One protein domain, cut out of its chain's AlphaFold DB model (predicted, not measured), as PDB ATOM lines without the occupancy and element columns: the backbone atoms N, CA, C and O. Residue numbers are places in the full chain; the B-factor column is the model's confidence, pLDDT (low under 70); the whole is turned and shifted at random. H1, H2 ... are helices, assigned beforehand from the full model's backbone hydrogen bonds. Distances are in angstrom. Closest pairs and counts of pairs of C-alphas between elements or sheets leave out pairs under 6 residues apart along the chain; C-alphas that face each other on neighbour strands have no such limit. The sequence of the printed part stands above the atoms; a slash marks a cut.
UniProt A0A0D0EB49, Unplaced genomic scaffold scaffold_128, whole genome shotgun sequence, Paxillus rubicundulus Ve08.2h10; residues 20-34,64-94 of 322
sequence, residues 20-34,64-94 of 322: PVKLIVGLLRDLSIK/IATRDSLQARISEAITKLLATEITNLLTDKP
ATOM      1  N   PRO A  20     155.258 -89.762 187.413       84.75
ATOM      2  CA  PRO A  20     154.253 -89.840 188.477       84.75
ATOM      3  C   PRO A  20     154.827 -89.540 189.870       84.75
ATOM      4  O   PRO A  20     154.227 -88.830 190.673       84.75
ATOM      5  N   VAL A  21     156.063 -89.987 190.113       83.00
ATOM      6  CA  VAL A  21     156.819 -89.713 191.340       83.00
ATOM      7  C   VAL A  21     157.039 -88.213 191.556       83.00
ATOM      8  O   VAL A  21     156.835 -87.725 192.662       83.00
ATOM      9  N   LYS A  22     157.419 -87.451 190.520       85.88
ATOM     10  CA  LYS A  22     157.612 -85.994 190.633       85.88
ATOM     11  C   LYS A  22     156.310 -85.272 190.976       85.88
ATOM     12  O   LYS A  22     156.352 -84.329 191.757       85.88
ATOM     13  N   LEU A  23     155.179 -85.717 190.423       88.31
ATOM     14  CA  LEU A  23     153.866 -85.140 190.725       88.31
ATOM     15  C   LEU A  23     153.490 -85.353 192.196       88.31
ATOM     16  O   LEU A  23     153.116 -84.399 192.874       88.31
ATOM     17  N   ILE A  24     153.663 -86.576 192.709       87.31
ATOM     18  CA  ILE A  24     153.377 -86.906 194.113       87.31
ATOM     19  C   ILE A  24     154.337 -86.171 195.055       87.31
ATOM     20  O   ILE A  24     153.903 -85.582 196.038       87.31
ATOM     21  N   VAL A  25     155.638 -86.149 194.750       87.12
ATOM     22  CA  VAL A  25     156.629 -85.423 195.563       87.12
ATOM     23  C   VAL A  25     156.348 -83.919 195.567       87.12
ATOM     24  O   VAL A  25     156.480 -83.287 196.612       87.12
ATOM     25  N   GLY A  26     155.942 -83.349 194.428       87.62
ATOM     26  CA  GLY A  26     155.505 -81.955 194.339       87.62
ATOM     27  C   GLY A  26     154.307 -81.683 195.246       87.62
ATOM     28  O   GLY A  26     154.362 -80.767 196.060       87.62
ATOM     29  N   LEU A  27     153.283 -82.542 195.189       90.25
ATOM     30  CA  LEU A  27     152.115 -82.454 196.066       90.25
ATOM     31  C   LEU A  27     152.506 -82.530 197.551       90.25
ATOM     32  O   LEU A  27     152.053 -81.712 198.343       90.25
ATOM     33  N   LEU A  28     153.373 -83.471 197.938       88.25
ATOM     34  CA  LEU A  28     153.810 -83.627 199.331       88.25
ATOM     35  C   LEU A  28     154.603 -82.415 199.839       88.25
ATOM     36  O   LEU A  28     154.395 -81.982 200.970       88.25
ATOM     37  N   ARG A  29     155.481 -81.835 199.010       87.19
ATOM     38  CA  ARG A  29     156.194 -80.595 199.365       87.19
ATOM     39  C   ARG A  29     155.230 -79.429 199.546       87.19
ATOM     40  O   ARG A  29     155.344 -78.695 200.523       87.19
ATOM     41  N   ASP A  30     154.268 -79.294 198.639       85.00
ATOM     42  CA  ASP A  30     153.252 -78.242 198.696       85.00
ATOM     43  C   ASP A  30     152.376 -78.330 199.949       85.00
ATOM     44  O   ASP A  30     151.909 -77.302 200.445       85.00
ATOM     45  N   LEU A  31     152.142 -79.547 200.450       83.94
ATOM     46  CA  LEU A  31     151.428 -79.786 201.702       83.94
ATOM     47  C   LEU A  31     152.304 -79.466 202.920       83.94
ATOM     48  O   LEU A  31     151.838 -78.787 203.829       83.94
ATOM     49  N   SER A  32     153.578 -79.871 202.906       84.06
ATOM     50  CA  SER A  32     154.507 -79.663 204.027       84.06
ATOM     51  C   SER A  32     154.806 -78.184 204.308       84.06
ATOM     52  O   SER A  32     154.898 -77.800 205.467       84.06
ATOM     53  N   ILE A  33     154.912 -77.330 203.282       77.06
ATOM     54  CA  ILE A  33     155.251 -75.898 203.455       77.06
ATOM     55  C   ILE A  33     154.160 -75.121 204.221       77.06
ATOM     56  O   ILE A  33     154.440 -74.085 204.823       77.06
ATOM     57  N   LYS A  34     152.907 -75.593 204.205       66.25
ATOM     58  CA  LYS A  34     151.772 -74.869 204.801       66.25
ATOM     59  C   LYS A  34     151.577 -75.134 206.293       66.25
ATOM     60  O   LYS A  34     150.872 -74.365 206.940       66.25
ATOM     61  N   ILE A  64     137.508 -72.787 205.606       69.19
ATOM     62  CA  ILE A  64     136.805 -73.267 204.408       69.19
ATOM     63  C   ILE A  64     137.652 -72.979 203.157       69.19
ATOM     64  O   ILE A  64     137.892 -73.874 202.350       69.19
ATOM     65  N   ALA A  65     138.211 -71.768 203.048       71.25
ATOM     66  CA  ALA A  65     139.027 -71.370 201.898       71.25
ATOM     67  C   ALA A  65     140.329 -72.190 201.752       71.25
ATOM     68  O   ALA A  65     140.768 -72.487 200.636       71.25
ATOM     69  N   THR A  66     140.954 -72.592 202.865       77.56
ATOM     70  CA  THR A  66     142.164 -73.434 202.845       77.56
ATOM     71  C   THR A  66     141.857 -74.864 202.400       77.56
ATOM     72  O   THR A  66     142.640 -75.445 201.639       77.56
ATOM     73  N   ARG A  67     140.699 -75.405 202.799       81.00
ATOM     74  CA  ARG A  67     140.231 -76.734 202.391       81.00
ATOM     75  C   ARG A  67     139.922 -76.794 200.895       81.00
ATOM     76  O   ARG A  67     140.386 -77.718 200.229       81.00
ATOM     77  N   ASP A  68     139.232 -75.790 200.360       84.94
ATOM     78  CA  ASP A  68     138.900 -75.724 198.930       84.94
ATOM     79  C   ASP A  68     140.163 -75.609 198.061       84.94
ATOM     80  O   ASP A  68     140.297 -76.288 197.039       84.94
ATOM     81  N   SER A  69     141.153 -74.825 198.508       87.19
ATOM     82  CA  SER A  69     142.454 -74.715 197.834       87.19
ATOM     83  C   SER A  69     143.218 -76.045 197.808       87.19
ATOM     84  O   SER A  69     143.829 -76.395 196.795       87.19
ATOM     85  N   LEU A  70     143.193 -76.799 198.908       87.38
ATOM     86  CA  LEU A  70     143.847 -78.104 199.003       87.38
ATOM     87  C   LEU A  70     143.146 -79.144 198.120       87.38
ATOM     88  O   LEU A  70     143.814 -79.848 197.361       87.38
ATOM     89  N   GLN A  71     141.813 -79.193 198.153       90.25
ATOM     90  CA  GLN A  71     141.007 -80.079 197.312       90.25
ATOM     91  C   GLN A  71     141.280 -79.835 195.819       90.25
ATOM     92  O   GLN A  71     141.427 -80.792 195.053       90.25
ATOM     93  N   ALA A  72     141.406 -78.567 195.408       91.19
ATOM     94  CA  ALA A  72     141.725 -78.194 194.032       91.19
ATOM     95  C   ALA A  72     143.106 -78.717 193.601       91.19
ATOM     96  O   ALA A  72     143.227 -79.304 192.527       91.19
ATOM     97  N   ARG A  73     144.130 -78.589 194.457       89.81
ATOM     98  CA  ARG A  73     145.483 -79.106 194.177       89.81
ATOM     99  C   ARG A  73     145.534 -80.628 194.109       89.81
ATOM    100  O   ARG A  73     146.205 -81.173 193.238       89.81
ATOM    101  N   ILE A  74     144.819 -81.318 194.999       91.88
ATOM    102  CA  ILE A  74     144.707 -82.782 194.947       91.88
ATOM    103  C   ILE A  74     144.028 -83.204 193.643       91.88
ATOM    104  O   ILE A  74     144.532 -84.083 192.949       91.88
ATOM    105  N   SER A  75     142.930 -82.544 193.276       93.25
ATOM    106  CA  SER A  75     142.215 -82.817 192.025       93.25
ATOM    107  C   SER A  75     143.116 -82.600 190.807       93.25
ATOM    108  O   SER A  75     143.160 -83.445 189.918       93.25
ATOM    109  N   GLU A  76     143.896 -81.517 190.789       94.06
ATOM    110  CA  GLU A  76     144.875 -81.240 189.733       94.06
ATOM    111  C   GLU A  76     145.997 -82.291 189.678       94.06
ATOM    112  O   GLU A  76     146.423 -82.707 188.601       94.06
ATOM    113  N   ALA A  77     146.484 -82.755 190.830       91.56
ATOM    114  CA  ALA A  77     147.475 -83.823 190.873       91.56
ATOM    115  C   ALA A  77     146.897 -85.135 190.317       91.56
ATOM    116  O   ALA A  77     147.560 -85.798 189.520       91.56
ATOM    117  N   ILE A  78     145.654 -85.481 190.669       91.88
ATOM    118  CA  ILE A  78     144.959 -86.666 190.151       91.88
ATOM    119  C   ILE A  78     144.788 -86.572 188.634       91.88
ATOM    120  O   ILE A  78     145.121 -87.528 187.939       91.88
ATOM    121  N   THR A  79     144.338 -85.436 188.090       93.06
ATOM    122  CA  THR A  79     144.179 -85.284 186.631       93.06
ATOM    123  C   THR A  79     145.510 -85.398 185.894       93.06
ATOM    124  O   THR A  79     145.571 -86.038 184.845       93.06
ATOM    125  N   LYS A  80     146.600 -84.861 186.458       92.25
ATOM    126  CA  LYS A  80     147.950 -85.042 185.903       92.25
ATOM    127  C   LYS A  80     148.414 -86.495 185.975       92.25
ATOM    128  O   LYS A  80     148.983 -86.980 185.006       92.25
ATOM    129  N   LEU A  81     148.157 -87.210 187.073       90.50
ATOM    130  CA  LEU A  81     148.497 -88.633 187.196       90.50
ATOM    131  C   LEU A  81     147.678 -89.493 186.217       90.50
ATOM    132  O   LEU A  81     148.231 -90.399 185.596       90.50
ATOM    133  N   LEU A  82     146.405 -89.159 185.987       91.00
ATOM    134  CA  LEU A  82     145.563 -89.769 184.950       91.00
ATOM    135  C   LEU A  82     146.030 -89.470 183.512       91.00
ATOM    136  O   LEU A  82     145.527 -90.074 182.573       91.00
ATOM    137  N   ALA A  83     146.978 -88.561 183.297       89.81
ATOM    138  CA  ALA A  83     147.601 -88.370 181.987       89.81
ATOM    139  C   ALA A  83     148.881 -89.213 181.807       89.81
ATOM    140  O   ALA A  83     149.501 -89.171 180.747       89.81
ATOM    141  N   THR A  84     149.303 -89.957 182.836       88.38
ATOM    142  CA  THR A  84     150.534 -90.764 182.818       88.38
ATOM    143  C   THR A  84     150.250 -92.260 182.644       88.38
ATOM    144  O   THR A  84     149.108 -92.709 182.647       88.38
ATOM    145  N   GLU A  85     151.302 -93.069 182.520       83.06
ATOM    146  CA  GLU A  85     151.206 -94.526 182.323       83.06
ATOM    147  C   GLU A  85     150.573 -95.284 183.510       83.06
ATOM    148  O   GLU A  85     150.171 -96.436 183.368       83.06
ATOM    149  N   ILE A  86     150.431 -94.638 184.674       84.50
ATOM    150  CA  ILE A  86     149.819 -95.231 185.877       84.50
ATOM    151  C   ILE A  86     148.295 -95.050 185.949       84.50
ATOM    152  O   ILE A  86     147.697 -95.346 186.981       84.50
ATOM    153  N   THR A  87     147.649 -94.583 184.879       87.12
ATOM    154  CA  THR A  87     146.181 -94.444 184.784       87.12
ATOM    155  C   THR A  87     145.424 -95.662 185.281       87.12
ATOM    156  O   THR A  87     144.452 -95.525 186.018       87.12
ATOM    157  N   ASN A  88     145.906 -96.850 184.927       84.31
ATOM    158  CA  ASN A  88     145.261 -98.112 185.274       84.31
ATOM    159  C   ASN A  88     145.225 -98.379 186.790       84.31
ATOM    160  O   ASN A  88     144.370 -99.130 187.237       84.31
ATOM    161  N   LEU A  89     146.108 -97.751 187.581       84.81
ATOM    162  CA  LEU A  89     146.088 -97.836 189.050       84.81
ATOM    163  C   LEU A  89     145.045 -96.909 189.687       84.81
ATOM    164  O   LEU A  89     144.683 -97.101 190.843       84.81
ATOM    165  N   LEU A  90     144.606 -95.881 188.959       86.94
ATOM    166  CA  LEU A  90     143.631 -94.895 189.432       86.94
ATOM    167  C   LEU A  90     142.204 -95.219 188.989       86.94
ATOM    168  O   LEU A  90     141.254 -94.657 189.522       86.94
ATOM    169  N   THR A  91     142.043 -96.084 187.990       87.94
ATOM    170  CA  THR A  91     140.730 -96.537 187.531       87.94
ATOM    171  C   THR A  91     140.257 -97.743 188.329       87.94
ATOM    172  O   THR A  91     141.023 -98.682 188.504       87.94
ATOM    173  N   ASP A  92     138.966 -97.803 188.659       89.12
ATOM    174  CA  ASP A  92     138.326 -98.947 189.342       89.12
ATOM    175  C   ASP A  92     138.257-100.238 188.496       89.12
ATOM    176  O   ASP A  92     137.574-101.204 188.842       89.12
ATOM    177  N   LYS A  93     138.927-100.264 187.340       86.69
ATOM    178  CA  LYS A  93     138.961-101.434 186.467       86.69
ATOM    179  C   LYS A  93     139.949-102.455 187.035       86.69
ATOM    180  O   LYS A  93     141.038-102.065 187.455       86.69
ATOM    181  N   PRO A  94     139.615-103.757 187.018       85.81
ATOM    182  CA  PRO A  94     140.562-104.787 187.415       85.81
ATOM    183  C   PRO A  94     141.812-104.702 186.537       85.81
ATOM    184  O   PRO A  94     141.722-104.468 185.328       85.81
TER     185      PRO A  94
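What this domain is: This is residues 20 to 34 and 64 to 94 of the 322 residues of an uncharacterized protein of Paxillus rubicundulus Ve08.2h10 (UniProt A0A0D0EB49). Two helices, H1 and H2, lie side by side and run opposite ways, near each other where H1 begins and H2 ends and farther apart toward the cut between them. Past the end of H2 the backbone turns into the very short H3, near H2 but away from H1, and then a tail to Pro 94. The printed part has 46 residues with three named helices, in the order H1, H2, H3, and no named strand; the class is all helix. The whole is loose, with a radius of gyration of the C-alphas of 12.0 A, and elongated, spanning 35 by 21 by 14 A.

Where its parts are: Find C-alpha 20 at (154.253, -89.840, 188.477); from there H1 runs through residues 20 to 32, 18.6 A from first to last C-alpha. After the cut, H2 begins at C-alpha 64, at (136.805, -73.267, 204.408), and covers residues 64 to 81 over 25.9 A. H3 is residues 87 to 90, 5.3 A long, and ends at C-alpha 90, at (143.631, -94.895, 189.432).

How they stand to each other: Look first at Pro 20 and Leu 81, whose C-alphas, the closest of H1 and H2, are 6.0 A apart. The two helices touch, and H2 does so with residues 73 to 81 alone. Their lines stand at a shallow tilt of 13 degrees, opposite ways. H2 and H3 are close but not clearly touching; their closest C-alphas, those of Leu 81 and Thr 87, are 6.7 A apart. H1 and H3 are apart. In H1 and H2 every O i to N i+4 pair is within hydrogen-bond range; H3 is too short for such a pair, and its one O i to N i+3 pair is within range.

The domain as a whole: The two C-alphas farthest apart, those of Ala 65 and Pro 94, are 36.5 A from each other. Residues 35 to 63 are not printed, and across this cut C-alphas 34 and 64 are 15.1 A apart. The link from H2 to H3 is tight, and the link from H1 to H2 goes across the cut. The mean pLDDT of the printed part is 86.2, and residues 34 and 64 are under 70.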